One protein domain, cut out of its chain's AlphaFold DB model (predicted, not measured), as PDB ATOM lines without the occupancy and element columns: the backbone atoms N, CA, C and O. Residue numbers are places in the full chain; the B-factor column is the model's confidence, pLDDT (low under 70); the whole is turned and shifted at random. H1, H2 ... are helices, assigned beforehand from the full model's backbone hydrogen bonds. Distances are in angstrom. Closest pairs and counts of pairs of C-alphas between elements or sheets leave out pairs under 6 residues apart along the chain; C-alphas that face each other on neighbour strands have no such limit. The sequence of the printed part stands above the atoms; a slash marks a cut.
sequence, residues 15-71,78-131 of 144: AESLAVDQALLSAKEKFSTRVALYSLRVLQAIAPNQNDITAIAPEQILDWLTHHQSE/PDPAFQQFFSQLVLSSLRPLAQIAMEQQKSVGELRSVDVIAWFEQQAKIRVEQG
ATOM      1  N   ALA A  15     187.561 196.506 243.880       85.00
ATOM      2  CA  ALA A  15     188.647 197.130 244.625       85.00
ATOM      3  C   ALA A  15     188.274 197.381 246.096       85.00
ATOM      4  O   ALA A  15     189.081 197.133 246.986       85.00
ATOM      5  N   GLU A  16     187.046 197.827 246.371       86.44
ATOM      6  CA  GLU A  16     186.575 198.039 247.742       86.44
ATOM      7  C   GLU A  16     186.329 196.734 248.481       86.44
ATOM      8  O   GLU A  16     186.692 196.629 249.650       86.44
ATOM      9  N   SER A  17     185.733 195.736 247.821       85.38
ATOM     10  CA  SER A  17     185.551 194.429 248.452       85.38
ATOM     11  C   SER A  17     186.902 193.828 248.825       85.38
ATOM     12  O   SER A  17     187.074 193.386 249.960       85.38
ATOM     13  N   LEU A  18     187.873 193.886 247.908       87.38
ATOM     14  CA  LEU A  18     189.231 193.419 248.155       87.38
ATOM     15  C   LEU A  18     189.899 194.201 249.290       87.38
ATOM     16  O   LEU A  18     190.516 193.588 250.157       87.38
ATOM     17  N   ALA A  19     189.748 195.527 249.328       90.12
ATOM     18  CA  ALA A  19     190.307 196.356 250.391       90.12
ATOM     19  C   ALA A  19     189.723 196.003 251.770       90.12
ATOM     20  O   ALA A  19     190.468 195.883 252.739       90.12
ATOM     21  N   VAL A  20     188.410 195.761 251.865       90.38
ATOM     22  CA  VAL A  20     187.777 195.295 253.113       90.38
ATOM     23  C   VAL A  20     188.251 193.890 253.495       90.38
ATOM     24  O   VAL A  20     188.430 193.598 254.676       90.38
ATOM     25  N   ASP A  21     188.465 193.004 252.521       88.62
ATOM     26  CA  ASP A  21     188.949 191.647 252.788       88.62
ATOM     27  C   ASP A  21     190.415 191.613 253.235       88.62
ATOM     28  O   ASP A  21     190.769 190.786 254.082       88.62
ATOM     29  N   GLN A  22     191.243 192.517 252.711       89.88
ATOM     30  CA  GLN A  22     192.645 192.685 253.096       89.88
ATOM     31  C   GLN A  22     192.818 193.404 254.438       89.88
ATOM     32  O   GLN A  22     193.835 193.194 255.099       89.88
ATOM     33  N   ALA A  23     191.840 194.214 254.848       90.31
ATOM     34  CA  ALA A  23     191.870 194.925 256.117       90.31
ATOM     35  C   ALA A  23     191.956 193.958 257.311       90.31
ATOM     36  O   ALA A  23     191.347 192.876 257.313       90.31
ATOM     37  N   LEU A  24     192.684 194.368 258.353       88.56
ATOM     38  CA  LEU A  24     192.880 193.593 259.586       88.56
ATOM     39  C   LEU A  24     191.644 193.673 260.497       88.56
ATOM     40  O   LEU A  24     191.688 194.173 261.618       88.56
ATOM     41  N   LEU A  25     190.523 193.173 259.984       90.12
ATOM     42  CA  LEU A  25     189.200 193.230 260.593       90.12
ATOM     43  C   LEU A  25     188.661 191.822 260.858       90.12
ATOM     44  O   LEU A  25     188.827 190.906 260.043       90.12
ATOM     45  N   SER A  26     187.936 191.650 261.962       90.38
ATOM     46  CA  SER A  26     187.130 190.445 262.186       90.38
ATOM     47  C   SER A  26     185.992 190.333 261.160       90.38
ATOM     48  O   SER A  26     185.607 191.311 260.517       90.38
ATOM     49  N   ALA A  27     185.378 189.152 261.029       88.69
ATOM     50  CA  ALA A  27     184.247 188.952 260.114       88.69
ATOM     51  C   ALA A  27     183.083 189.929 260.379       88.69
ATOM     52  O   ALA A  27     182.491 190.470 259.442       88.69
ATOM     53  N   LYS A  28     182.795 190.200 261.660       89.56
ATOM     54  CA  LYS A  28     181.780 191.174 262.083       89.56
ATOM     55  C   LYS A  28     182.137 192.585 261.621       89.56
ATOM     56  O   LYS A  28     181.276 193.306 261.130       89.56
ATOM     57  N   GLU A  29     183.393 192.983 261.778       92.50
ATOM     58  CA  GLU A  29     183.845 194.319 261.391       92.50
ATOM     59  C   GLU A  29     183.851 194.488 259.880       92.50
ATOM     60  O   GLU A  29     183.317 195.480 259.406       92.50
ATOM     61  N   LYS A  30     184.310 193.484 259.122       92.31
ATOM     62  CA  LYS A  30     184.215 193.484 257.655       92.31
ATOM     63  C   LYS A  30     182.779 193.682 257.188       92.31
ATOM     64  O   LYS A  30     182.528 194.491 256.299       92.31
ATOM     65  N   PHE A  31     181.822 192.980 257.798       91.00
ATOM     66  CA  PHE A  31     180.406 193.175 257.495       91.00
ATOM     67  C   PHE A  31     179.955 194.615 257.780       91.00
ATOM     68  O   PHE A  31     179.410 195.267 256.892       91.00
ATOM     69  N   SER A  32     180.246 195.142 258.971       92.69
ATOM     70  CA  SER A  32     179.908 196.524 259.333       92.69
ATOM     71  C   SER A  32     180.556 197.558 258.406       92.69
ATOM     72  O   SER A  32     179.904 198.532 258.041       92.69
ATOM     73  N   THR A  33     181.802 197.345 257.975       94.06
ATOM     74  CA  THR A  33     182.484 198.215 257.010       94.06
ATOM     75  C   THR A  33     181.769 198.198 255.663       94.06
ATOM     76  O   THR A  33     181.508 199.261 255.106       94.06
ATOM     77  N   ARG A  34     181.376 197.021 255.156       92.00
ATOM     78  CA  ARG A  34     180.591 196.915 253.913       92.00
ATOM     79  C   ARG A  34     179.250 197.641 254.023       92.00
ATOM     80  O   ARG A  34     178.884 198.376 253.110       92.00
ATOM     81  N   VAL A  35     178.548 197.480 255.147       91.75
ATOM     82  CA  VAL A  35     177.278 198.174 255.418       91.75
ATOM     83  C   VAL A  35     177.474 199.693 255.471       91.75
ATOM     84  O   VAL A  35     176.684 200.425 254.876       91.75
ATOM     85  N   ALA A  36     178.540 200.176 256.114       94.00
ATOM     86  CA  ALA A  36     178.843 201.602 256.194       94.00
ATOM     87  C   ALA A  36     179.178 202.201 254.820       94.00
ATOM     88  O   ALA A  36     178.655 203.257 254.472       94.00
ATOM     89  N   LEU A  37     179.994 201.507 254.017       92.31
ATOM     90  CA  LEU A  37     180.328 201.913 252.647       92.31
ATOM     91  C   LEU A  37     179.089 201.970 251.752       92.31
ATOM     92  O   LEU A  37     178.895 202.930 251.010       92.31
ATOM     93  N   TYR A  38     178.231 200.956 251.850       90.12
ATOM     94  CA  TYR A  38     176.982 200.939 251.109       90.12
ATOM     95  C   TYR A  38     176.072 202.106 251.506       90.12
ATOM     96  O   TYR A  38     175.591 202.849 250.653       90.12
ATOM     97  N   SER A  39     175.882 202.299 252.809       91.75
ATOM     98  CA  SER A  39     175.052 203.380 253.334       91.75
ATOM     99  C   SER A  39     175.581 204.743 252.904       91.75
ATOM    100  O   SER A  39     174.798 205.576 252.468       91.75
ATOM    101  N   LEU A  40     176.901 204.957 252.939       91.25
ATOM    102  CA  LEU A  40     177.528 206.192 252.470       91.25
ATOM    103  C   LEU A  40     177.144 206.510 251.020       91.25
ATOM    104  O   LEU A  40     176.786 207.648 250.728       91.25
ATOM    105  N   ARG A  41     177.142 205.510 250.131       88.00
ATOM    106  CA  ARG A  41     176.728 205.698 248.735       88.00
ATOM    107  C   ARG A  41     175.263 206.066 248.593       88.00
ATOM    108  O   ARG A  41     174.947 206.992 247.856       88.00
ATOM    109  N   VAL A  42     174.381 205.353 249.291       88.75
ATOM    110  CA  VAL A  42     172.941 205.650 249.282       88.75
ATOM    111  C   VAL A  42     172.710 207.086 249.749       88.75
ATOM    112  O   VAL A  42     172.025 207.857 249.086       88.75
ATOM    113  N   LEU A  43     173.355 207.480 250.845       89.69
ATOM    114  CA  LEU A  43     173.261 208.823 251.405       89.69
ATOM    115  C   LEU A  43     173.806 209.898 250.444       89.69
ATOM    116  O   LEU A  43     173.154 210.922 250.241       89.69
ATOM    117  N   GLN A  44     174.955 209.657 249.801       87.88
ATOM    118  CA  GLN A  44     175.522 210.543 248.772       87.88
ATOM    119  C   GLN A  44     174.620 210.645 247.532       87.88
ATOM    120  O   GLN A  44     174.516 211.717 246.942       87.88
ATOM    121  N   ALA A  45     173.946 209.560 247.145       86.19
ATOM    122  CA  ALA A  45     173.014 209.550 246.020       86.19
ATOM    123  C   ALA A  45     171.706 210.298 246.333       86.19
ATOM    124  O   ALA A  45     171.169 210.977 245.460       86.19
ATOM    125  N   ILE A  46     171.210 210.208 247.572       86.75
ATOM    126  CA  ILE A  46     170.033 210.960 248.046       86.75
ATOM    127  C   ILE A  46     170.338 212.460 248.119       86.75
ATOM    128  O   ILE A  46     169.483 213.291 247.808       86.75
ATOM    129  N   ALA A  47     171.553 212.821 248.530       84.94
ATOM    130  CA  ALA A  47     171.926 214.198 248.814       84.94
ATOM    131  C   ALA A  47     173.258 214.601 248.143       84.94
ATOM    132  O   ALA A  47     174.207 214.976 248.833       84.94
ATOM    133  N   PRO A  48     173.334 214.607 246.796       71.69
ATOM    134  CA  PRO A  48     174.589 214.805 246.058       71.69
ATOM    135  C   PRO A  48     175.194 216.208 246.217       71.69
ATOM    136  O   PRO A  48     176.376 216.401 245.951       71.69
ATOM    137  N   ASN A  49     174.386 217.185 246.646       65.19
ATOM    138  CA  ASN A  49     174.770 218.593 246.773       65.19
ATOM    139  C   ASN A  49     174.679 219.132 248.215       65.19
ATOM    140  O   ASN A  49     174.778 220.343 248.402       65.19
ATOM    141  N   GLN A  50     174.421 218.293 249.228       58.25
ATOM    142  CA  GLN A  50     174.191 218.779 250.596       58.25
ATOM    143  C   GLN A  50     175.375 218.508 251.524       58.25
ATOM    144  O   GLN A  50     175.839 217.380 251.660       58.25
ATOM    145  N   ASN A  51     175.766 219.550 252.259       57.66
ATOM    146  CA  ASN A  51     176.661 219.455 253.412       57.66
ATOM    147  C   ASN A  51     176.042 218.691 254.598       57.66
ATOM    148  O   ASN A  51     176.781 218.294 255.495       57.66
ATOM    149  N   ASP A  52     174.719 218.486 254.618       71.12
ATOM    150  CA  ASP A  52     173.998 217.916 255.763       71.12
ATOM    151  C   ASP A  52     173.340 216.566 255.441       71.12
ATOM    152  O   ASP A  52     172.132 216.367 255.557       71.12
ATOM    153  N   ILE A  53     174.166 215.594 255.044       77.62
ATOM    154  CA  ILE A  53     173.763 214.179 254.943       77.62
ATOM    155  C   ILE A  53     173.193 213.648 256.275       77.62
ATOM    156  O   ILE A  53     172.439 212.675 256.292       77.62
ATOM    157  N   THR A  54     173.514 214.288 257.402       73.69
ATOM    158  CA  THR A  54     173.027 213.883 258.722       73.69
ATOM    159  C   THR A  54     171.551 214.201 258.969       73.69
ATOM    160  O   THR A  54     170.966 213.618 259.880       73.69
ATOM    161  N   ALA A  55     170.925 215.041 258.138       82.38
ATOM    162  CA  ALA A  55     169.501 215.368 258.209       82.38
ATOM    163  C   ALA A  55     168.594 214.457 257.353       82.38
ATOM    164  O   ALA A  55     167.388 214.695 257.288       82.38
ATOM    165  N   ILE A  56     169.143 213.430 256.689       86.00
ATOM    166  CA  ILE A  56     168.364 212.537 255.820       86.00
ATOM    167  C   ILE A  56     167.319 211.768 256.638       86.00
ATOM    168  O   ILE A  56     167.647 211.004 257.548       86.00
ATOM    169  N   ALA A  57     166.053 211.956 256.272       87.75
ATOM    170  CA  ALA A  57     164.917 211.299 256.900       87.75
ATOM    171  C   ALA A  57     164.696 209.877 256.339       87.75
ATOM    172  O   ALA A  57     165.034 209.617 255.175       87.75
ATOM    173  N   PRO A  58     164.103 208.948 257.120       88.75
ATOM    174  CA  PRO A  58     163.776 207.601 256.649       88.75
ATOM    175  C   PRO A  58     162.996 207.596 255.329       88.75
ATOM    176  O   PRO A  58     163.281 206.786 254.451       88.75
ATOM    177  N   GLU A  59     162.058 208.527 255.162       89.62
ATOM    178  CA  GLU A  59     161.203 208.659 253.983       89.62
ATOM    179  C   GLU A  59     162.025 208.916 252.715       89.62
ATOM    180  O   GLU A  59     161.760 208.316 251.680       89.62
ATOM    181  N   GLN A  60     163.094 209.713 252.802       90.06
ATOM    182  CA  GLN A  60     163.970 209.985 251.656       90.06
ATOM    183  C   GLN A  60     164.750 208.737 251.219       90.06
ATOM    184  O   GLN A  60     165.025 208.556 250.032       90.06
ATOM    185  N   ILE A  61     165.092 207.856 252.165       90.62
ATOM    186  CA  ILE A  61     165.738 206.569 251.872       90.62
ATOM    187  C   ILE A  61     164.744 205.621 251.194       90.62
ATOM    188  O   ILE A  61     165.110 204.918 250.250       90.62
ATOM    189  N   LEU A  62     163.488 205.617 251.645       90.69
ATOM    190  CA  LEU A  62     162.414 204.823 251.044       90.69
ATOM    191  C   LEU A  62     162.065 205.297 249.628       90.69
ATOM    192  O   LEU A  62     161.904 204.471 248.727       90.69
ATOM    193  N   ASP A  63     162.011 206.609 249.413       90.00
ATOM    194  CA  ASP A  63     161.789 207.205 248.095       90.00
ATOM    195  C   ASP A  63     162.922 206.833 247.132       90.00
ATOM    196  O   ASP A  63     162.675 206.401 246.003       90.00
ATOM    197  N   TRP A  64     164.175 206.924 247.589       89.88
ATOM    198  CA  TRP A  64     165.328 206.479 246.806       89.88
ATOM    199  C   TRP A  64     165.232 204.992 246.457       89.88
ATOM    200  O   TRP A  64     165.397 204.625 245.293       89.88
ATOM    201  N   LEU A  65     164.899 204.140 247.430       88.12
ATOM    202  CA  LEU A  65     164.757 202.698 247.233       88.12
ATOM    203  C   LEU A  65     163.668 202.361 246.203       88.12
ATOM    204  O   LEU A  65     163.856 201.478 245.368       88.12
ATOM    205  N   THR A  66     162.549 203.085 246.240       87.06
ATOM    206  CA  THR A  66     161.420 202.892 245.322       87.06
ATOM    207  C   THR A  66     161.791 203.280 243.893       87.06
ATOM    208  O   THR A  66     161.511 202.526 242.961       87.06
ATOM    209  N   HIS A  67     162.482 204.410 243.703       87.06
ATOM    210  CA  HIS A  67     162.932 204.840 242.377       87.06
ATOM    211  C   HIS A  67     163.960 203.886 241.751       87.06
ATOM    212  O   HIS A  67     163.933 203.683 240.539       87.06
ATOM    213  N   HIS A  68     164.812 203.256 242.564       84.19
ATOM    214  CA  HIS A  68     165.857 202.338 242.094       84.19
ATOM    215  C   HIS A  68     165.437 200.859 242.158       84.19
ATOM    216  O   HIS A  68     166.254 199.970 241.920       84.19
ATOM    217  N   GLN A  69     164.162 200.556 242.434       80.00
ATOM    218  CA  GLN A  69     163.657 199.178 242.503       80.00
ATOM    219  C   GLN A  69     163.894 198.407 241.193       80.00
ATOM    220  O   GLN A  69     164.202 197.219 241.221       80.00
ATOM    221  N   SER A  70     163.785 199.087 240.048       79.06
ATOM    222  CA  SER A  70     163.981 198.476 238.722       79.06
ATOM    223  C   SER A  70     165.431 198.062 238.451       79.06
ATOM    224  O   SER A  70     165.685 197.266 237.552       79.06
ATOM    225  N   GLU A  71     166.379 198.598 239.219       78.69
ATOM    226  CA  GLU A  71     167.808 198.300 239.108       78.69
ATOM    227  C   GLU A  71     168.244 197.179 240.062       78.69
ATOM    228  O   GLU A  71     169.402 196.761 240.037       78.69
ATOM    229  N   PRO A  78     161.352 194.780 247.453       80.69
ATOM    230  CA  PRO A  78     161.345 195.519 248.705       80.69
ATOM    231  C   PRO A  78     159.911 195.647 249.228       80.69
ATOM    232  O   PRO A  78     159.220 196.631 248.955       80.69
ATOM    233  N   ASP A  79     159.458 194.628 249.954       88.75
ATOM    234  CA  ASP A  79     158.216 194.660 250.719       88.75
ATOM    235  C   ASP A  79     158.313 195.673 251.888       88.75
ATOM    236  O   ASP A  79     159.400 196.181 252.189       88.75
ATOM    237  N   PRO A  80     157.203 196.009 252.571       89.56
ATOM    238  CA  PRO A  80     157.236 196.997 253.651       89.56
ATOM    239  C   PRO A  80     158.191 196.643 254.803       89.56
ATOM    240  O   PRO A  80     158.781 197.533 255.417       89.56
ATOM    241  N   ALA A  81     158.375 195.350 255.097       89.94
ATOM    242  CA  ALA A  81     159.274 194.904 256.158       89.94
ATOM    243  C   ALA A  81     160.743 195.136 255.773       89.94
ATOM    244  O   ALA A  81     161.521 195.672 256.566       89.94
ATOM    245  N   PHE A  82     161.111 194.792 254.540       89.69
ATOM    246  CA  PHE A  82     162.426 195.052 253.975       89.69
ATOM    247  C   PHE A  82     162.708 196.549 253.892       89.69
ATOM    248  O   PHE A  82     163.789 196.978 254.273       89.69
ATOM    249  N   GLN A  83     161.742 197.349 253.443       90.62
ATOM    250  CA  GLN A  83     161.852 198.808 253.374       90.62
ATOM    251  C   GLN A  83     162.220 199.417 254.733       90.62
ATOM    252  O   GLN A  83     163.172 200.195 254.837       90.62
ATOM    253  N   GLN A  84     161.509 199.017 255.790       91.38
ATOM    254  CA  GLN A  84     161.797 199.467 257.150       91.38
ATOM    255  C   GLN A  84     163.168 198.982 257.633       91.38
ATOM    256  O   GLN A  84     163.935 199.755 258.206       91.38
ATOM    257  N   PHE A  85     163.488 197.707 257.413       91.81
ATOM    258  CA  PHE A  85     164.792 197.154 257.777       91.81
ATOM    259  C   PHE A  85     165.933 197.902 257.077       91.81
ATOM    260  O   PHE A  85     166.915 198.285 257.710       91.81
ATOM    261  N   PHE A  86     165.786 198.153 255.780       90.25
ATOM    262  CA  PHE A  86     166.765 198.829 254.948       90.25
ATOM    263  C   PHE A  86     167.006 200.273 255.395       90.25
ATOM    264  O   PHE A  86     168.158 200.678 255.551       90.25
ATOM    265  N   SER A  87     165.944 201.045 255.651       91.44
ATOM    266  CA  SER A  87     166.090 202.429 256.120       91.44
ATOM    267  C   SER A  87     166.789 202.486 257.478       91.44
ATOM    268  O   SER A  87     167.714 203.274 257.659       91.44
ATOM    269  N   GLN A  88     166.444 201.586 258.403       93.38
ATOM    270  CA  GLN A  88     167.136 201.464 259.688       93.38
ATOM    271  C   GLN A  88     168.607 201.071 259.521       93.38
ATOM    272  O   GLN A  88     169.467 201.623 260.207       93.38
ATOM    273  N   LEU A  89     168.912 200.156 258.598       91.94
ATOM    274  CA  LEU A  89     170.280 199.737 258.304       91.94
ATOM    275  C   LEU A  89     171.125 200.914 257.795       91.94
ATOM    276  O   LEU A  89     172.219 201.151 258.314       91.94
ATOM    277  N   VAL A  90     170.597 201.697 256.849       92.31
ATOM    278  CA  VAL A  90     171.271 202.889 256.310       92.31
ATOM    279  C   VAL A  90     171.470 203.946 257.400       92.31
ATOM    280  O   VAL A  90     172.584 204.434 257.593       92.31
ATOM    281  N   LEU A  91     170.427 204.244 258.180       91.25
ATOM    282  CA  LEU A  91     170.499 205.222 259.271       91.25
ATOM    283  C   LEU A  91     171.463 204.793 260.382       91.25
ATOM    284  O   LEU A  91     172.169 205.630 260.940       91.25
ATOM    285  N   SER A  92     171.560 203.495 260.683       92.81
ATOM    286  CA  SER A  92     172.507 202.988 261.686       92.81
ATOM    287  C   SER A  92     173.968 203.289 261.329       92.81
ATOM    288  O   SER A  92     174.803 203.475 262.218       92.81
ATOM    289  N   SER A  93     174.262 203.420 260.032       93.50
ATOM    290  CA  SER A  93     175.593 203.753 259.526       93.50
ATOM    291  C   SER A  93     175.920 205.243 259.616       93.50
ATOM    292  O   SER A  93     177.095 205.597 259.557       93.50
ATOM    293  N   LEU A  94     174.937 206.127 259.831       91.50
ATOM    294  CA  LEU A  94     175.208 207.558 260.005       91.50
ATOM    295  C   LEU A  94     176.099 207.828 261.213       91.50
ATOM    296  O   LEU A  94     176.946 208.708 261.146       91.50
ATOM    297  N   ARG A  95     175.956 207.064 262.303       92.50
ATOM    298  CA  ARG A  95     176.784 207.254 263.503       92.50
ATOM    299  C   ARG A  95     178.284 207.063 263.218       92.50
ATOM    300  O   ARG A  95     179.032 208.000 263.487       92.50
ATOM    301  N   PRO A  96     178.759 205.909 262.702       94.44
ATOM    302  CA  PRO A  96     180.175 205.758 262.375       94.44
ATOM    303  C   PRO A  96     180.621 206.728 261.274       94.44
ATOM    304  O   PRO A  96     181.695 207.303 261.389       94.44
ATOM    305  N   LEU A  97     179.797 206.990 260.253       94.06
ATOM    306  CA  LEU A  97     180.149 207.941 259.190       94.06
ATOM    307  C   LEU A  97     180.320 209.377 259.716       94.06
ATOM    308  O   LEU A  97     181.301 210.036 259.387       94.06
ATOM    309  N   ALA A  98     179.425 209.853 260.581       92.56
ATOM    310  CA  ALA A  98     179.538 211.169 261.210       92.56
ATOM    311  C   ALA A  98     180.790 211.277 262.092       92.56
ATOM    312  O   ALA A  98     181.455 212.310 262.090       92.56
ATOM    313  N   GLN A  99     181.146 210.200 262.798       94.44
ATOM    314  CA  GLN A  99     182.368 210.144 263.596       94.44
ATOM    315  C   GLN A  99     183.623 210.275 262.718       94.44
ATOM    316  O   GLN A  99     184.490 211.095 263.010       94.44
ATOM    317  N   ILE A 100     183.685 209.535 261.604       94.69
ATOM    318  CA  ILE A 100     184.783 209.618 260.627       94.69
ATOM    319  C   ILE A 100     184.899 211.042 260.067       94.69
ATOM    320  O   ILE A 100     185.994 211.602 259.991       94.69
ATOM    321  N   ALA A 101     183.765 211.631 259.682       92.69
ATOM    322  CA  ALA A 101     183.684 212.982 259.142       92.69
ATOM    323  C   ALA A 101     184.208 214.022 260.147       92.69
ATOM    324  O   ALA A 101     185.062 214.839 259.803       92.69
ATOM    325  N   MET A 102     183.780 213.926 261.408       93.19
ATOM    326  CA  MET A 102     184.240 214.793 262.493       93.19
ATOM    327  C   MET A 102     185.751 214.671 262.737       93.19
ATOM    328  O   MET A 102     186.436 215.690 262.812       93.19
ATOM    329  N   GLU A 103     186.284 213.449 262.829       94.69
ATOM    330  CA  GLU A 103     187.717 213.202 263.061       94.69
ATOM    331  C   GLU A 103     188.597 213.740 261.925       94.69
ATOM    332  O   GLU A 103     189.705 214.218 262.165       94.69
ATOM    333  N   GLN A 104     188.093 213.702 260.691       93.38
ATOM    334  CA  GLN A 104     188.808 214.181 259.508       93.38
ATOM    335  C   GLN A 104     188.478 215.626 259.129       93.38
ATOM    336  O   GLN A 104     189.012 216.113 258.135       93.38
ATOM    337  N   GLN A 105     187.620 216.306 259.898       91.69
ATOM    338  CA  GLN A 105     187.130 217.659 259.605       91.69
ATOM    339  C   GLN A 105     186.530 217.782 258.190       91.69
ATOM    340  O   GLN A 105     186.718 218.782 257.499       91.69
ATOM    341  N   LYS A 106     185.809 216.742 257.763       89.81
ATOM    342  CA  LYS A 106     185.092 216.654 256.485       89.81
ATOM    343  C   LYS A 106     183.589 216.612 256.735       89.81
ATOM    344  O   LYS A 106     183.146 216.292 257.837       89.81
ATOM    345  N   SER A 107     182.788 216.867 255.708       89.06
ATOM    346  CA  SER A 107     181.381 216.462 255.723       89.06
ATOM    347  C   SER A 107     181.245 214.959 255.445       89.06
ATOM    348  O   SER A 107     182.108 214.347 254.812       89.06
ATOM    349  N   VAL A 108     180.137 214.346 255.880       89.31
ATOM    350  CA  VAL A 108     179.855 212.927 255.578       89.31
ATOM    351  C   VAL A 108     179.830 212.679 254.063       89.31
ATOM    352  O   VAL A 108     180.291 211.637 253.608       89.31
ATOM    353  N   GLY A 109     179.363 213.648 253.270       87.50
ATOM    354  CA  GLY A 109     179.306 213.536 251.809       87.50
ATOM    355  C   GLY A 109     180.667 213.507 251.124       87.50
ATOM    356  O   GLY A 109     180.779 212.968 250.028       87.50
ATOM    357  N   GLU A 110     181.710 214.008 251.780       88.81
ATOM    358  CA  GLU A 110     183.081 214.024 251.258       88.81
ATOM    359  C   GLU A 110     183.890 212.786 251.652       88.81
ATOM    360  O   GLU A 110     185.042 212.636 251.229       88.81
ATOM    361  N   LEU A 111     183.314 211.893 252.462       90.94
ATOM    362  CA  LEU A 111     183.977 210.656 252.836       90.94
ATOM    363  C   LEU A 111     184.193 209.769 251.615       90.94
ATOM    364  O   LEU A 111     183.321 209.589 250.761       90.94
ATOM    365  N   ARG A 112     185.382 209.178 251.567       91.38
ATOM    366  CA  ARG A 112     185.760 208.181 250.568       91.38
ATOM    367  C   ARG A 112     185.830 206.812 251.218       91.38
ATOM    368  O   ARG A 112     186.046 206.691 252.420       91.38
ATOM    369  N   SER A 113     185.777 205.765 250.410       91.62
ATOM    370  CA  SER A 113     185.818 204.388 250.904       91.62
ATOM    371  C   SER A 113     187.069 204.081 251.729       91.62
ATOM    372  O   SER A 113     186.984 203.430 252.766       91.62
ATOM    373  N   VAL A 114     188.220 204.639 251.334       91.50
ATOM    374  CA  VAL A 114     189.474 204.545 252.100       91.50
ATOM    375  C   VAL A 114     189.369 205.186 253.487       91.50
ATOM    376  O   VAL A 114     189.923 204.652 254.443       91.50
ATOM    377  N   ASP A 115     188.623 206.285 253.612       94.25
ATOM    378  CA  ASP A 115     188.438 207.002 254.873       94.25
ATOM    379  C   ASP A 115     187.614 206.137 255.853       94.25
ATOM    380  O   ASP A 115     187.913 206.089 257.045       94.25
ATOM    381  N   VAL A 116     186.621 205.398 255.339       95.12
ATOM    382  CA  VAL A 116     185.782 204.473 256.121       95.12
ATOM    383  C   VAL A 116     186.553 203.222 256.535       95.12
ATOM    384  O   VAL A 116     186.527 202.850 257.707       95.12
ATOM    385  N   ILE A 117     187.251 202.575 255.597       94.25
ATOM    386  CA  ILE A 117     188.010 201.343 255.868       94.25
ATOM    387  C   ILE A 117     189.084 201.606 256.927       94.25
ATOM    388  O   ILE A 117     189.127 200.898 257.934       94.25
ATOM    389  N   ALA A 118     189.876 202.670 256.753       94.88
ATOM    390  CA  ALA A 118     190.948 203.019 257.681       94.88
ATOM    391  C   ALA A 118     190.430 203.282 259.104       94.88
ATOM    392  O   ALA A 118     191.036 202.843 260.082       94.88
ATOM    393  N   TRP A 119     189.281 203.955 259.240       96.12
ATOM    394  CA  TRP A 119     188.689 204.190 260.554       96.12
ATOM    395  C   TRP A 119     188.231 202.889 261.218       96.12
ATOM    396  O   TRP A 119     188.501 202.684 262.399       96.12
ATOM    397  N   PHE A 120     187.596 201.968 260.483       95.06
ATOM    398  CA  PHE A 120     187.209 200.669 261.044       95.06
ATOM    399  C   PHE A 120     188.421 199.853 261.514       95.06
ATOM    400  O   PHE A 120     188.337 199.225 262.570       95.06
ATOM    401  N   GLU A 121     189.546 199.898 260.796       94.50
ATOM    402  CA  GLU A 121     190.798 199.260 261.230       94.50
ATOM    403  C   GLU A 121     191.353 199.895 262.505       94.50
ATOM    404  O   GLU A 121     191.743 199.191 263.438       94.50
ATOM    405  N   GLN A 122     191.333 201.227 262.590       93.69
ATOM    406  CA  GLN A 122     191.738 201.941 263.797       93.69
ATOM    407  C   GLN A 122     190.853 201.565 264.996       93.69
ATOM    408  O   GLN A 122     191.374 201.288 266.075       93.69
ATOM    409  N   GLN A 123     189.530 201.497 264.817       93.38
ATOM    410  CA  GLN A 123     188.608 201.090 265.881       93.38
ATOM    411  C   GLN A 123     188.815 199.633 266.307       93.38
ATOM    412  O   GLN A 123     188.759 199.334 267.499       93.38
ATOM    413  N   ALA A 124     189.072 198.727 265.360       91.31
ATOM    414  CA  ALA A 124     189.394 197.335 265.662       91.31
ATOM    415  C   ALA A 124     190.668 197.239 266.513       91.31
ATOM    416  O   ALA A 124     190.684 196.561 267.541       91.31
ATOM    417  N   LYS A 125     191.708 197.993 266.142       91.06
ATOM    418  CA  LYS A 125     192.961 198.064 266.897       91.06
ATOM    419  C   LYS A 125     192.749 198.594 268.317       91.06
ATOM    420  O   LYS A 125     193.219 197.970 269.263       91.06
ATOM    421  N   ILE A 126     191.996 199.686 268.471       89.38
ATOM    422  CA  ILE A 126     191.668 200.265 269.784       89.38
ATOM    423  C   ILE A 126     190.933 199.243 270.661       89.38
ATOM    424  O   ILE A 126     191.286 199.086 271.827       89.38
ATOM    425  N   ARG A 127     189.957 198.505 270.115       86.75
ATOM    426  CA  ARG A 127     189.238 197.456 270.860       86.75
ATOM    427  C   ARG A 127     190.157 196.333 271.336       86.75
ATOM    428  O   ARG A 127     190.033 195.874 272.469       86.75
ATOM    429  N   VAL A 128     191.093 195.911 270.486       85.12
ATOM    430  CA  VAL A 128     192.109 194.914 270.852       85.12
ATOM    431  C   VAL A 128     193.017 195.449 271.966       85.12
ATOM    432  O   VAL A 128     193.241 194.753 272.953       85.12
ATOM    433  N   GLU A 129     193.499 196.689 271.853       84.62
ATOM    434  CA  GLU A 129     194.369 197.331 272.853       84.62
ATOM    435  C   GLU A 129     193.660 197.573 274.198       84.62
ATOM    436  O   GLU A 129     194.290 197.493 275.252       84.62
ATOM    437  N   GLN A 130     192.348 197.823 274.182       80.50
ATOM    438  CA  GLN A 130     191.516 198.002 275.379       80.50
ATOM    439  C   GLN A 130     191.071 196.678 276.022       80.50
ATOM    440  O   GLN A 130     190.372 196.694 277.035       80.50
ATOM    441  N   GLY A 131     191.487 195.528 275.478       66.94
ATOM    442  CA  GLY A 131     191.182 194.216 276.048       66.94
ATOM    443  C   GLY A 131     189.739 193.751 275.828       66.94
ATOM    444  O   GLY A 131     189.311 192.793 276.464       66.94
TER     445      GLY A 131
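This is residues 15 to 71 and 78 to 131 of the 144 residues of an uncharacterized protein of Cyanothece sp. SIO2G6 (UniProt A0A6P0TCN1). Long helix H2 runs through the middle, with H1 and H6 along its first part, H4 and H5 crossing it and H3 at its far end. Residues 126 to 131, at the end of H6, stick out. The printed part has 111 residues with six named helices, H1 to H6 in that order along the chain, which hold 78 of them, and no named strand; its class is all helix, and the whole is compact, with a radius of gyration of the C-alphas of 14.5 A and spans of 42 by 29 by 27 A.

H1, residues 15 to 22, and H2, residues 27 to 46, form a hairpin at a shallow tilt of 23 degrees; C-alphas of Val 20 and Lys 30 are closest, 6.0 A. H2, the hub, touches H3, residues 58 to 67, H4, residues 80 to 92, H5, residues 94 to 103, and H6, residues 113 to 129. Every helix has each O i to N i+4 pair within hydrogen-bond range.

H2 is 28.8 A long, from C-alpha 27 at (184.247, 188.952, 260.114) to C-alpha 46 at (170.033, 210.960, 248.046).

Across cut residues 72 to 77, C-alphas 71 and 78 are 11.9 A apart. H2 to H3 is a long link. Residues 49 to 51 and 131 have pLDDT under 70.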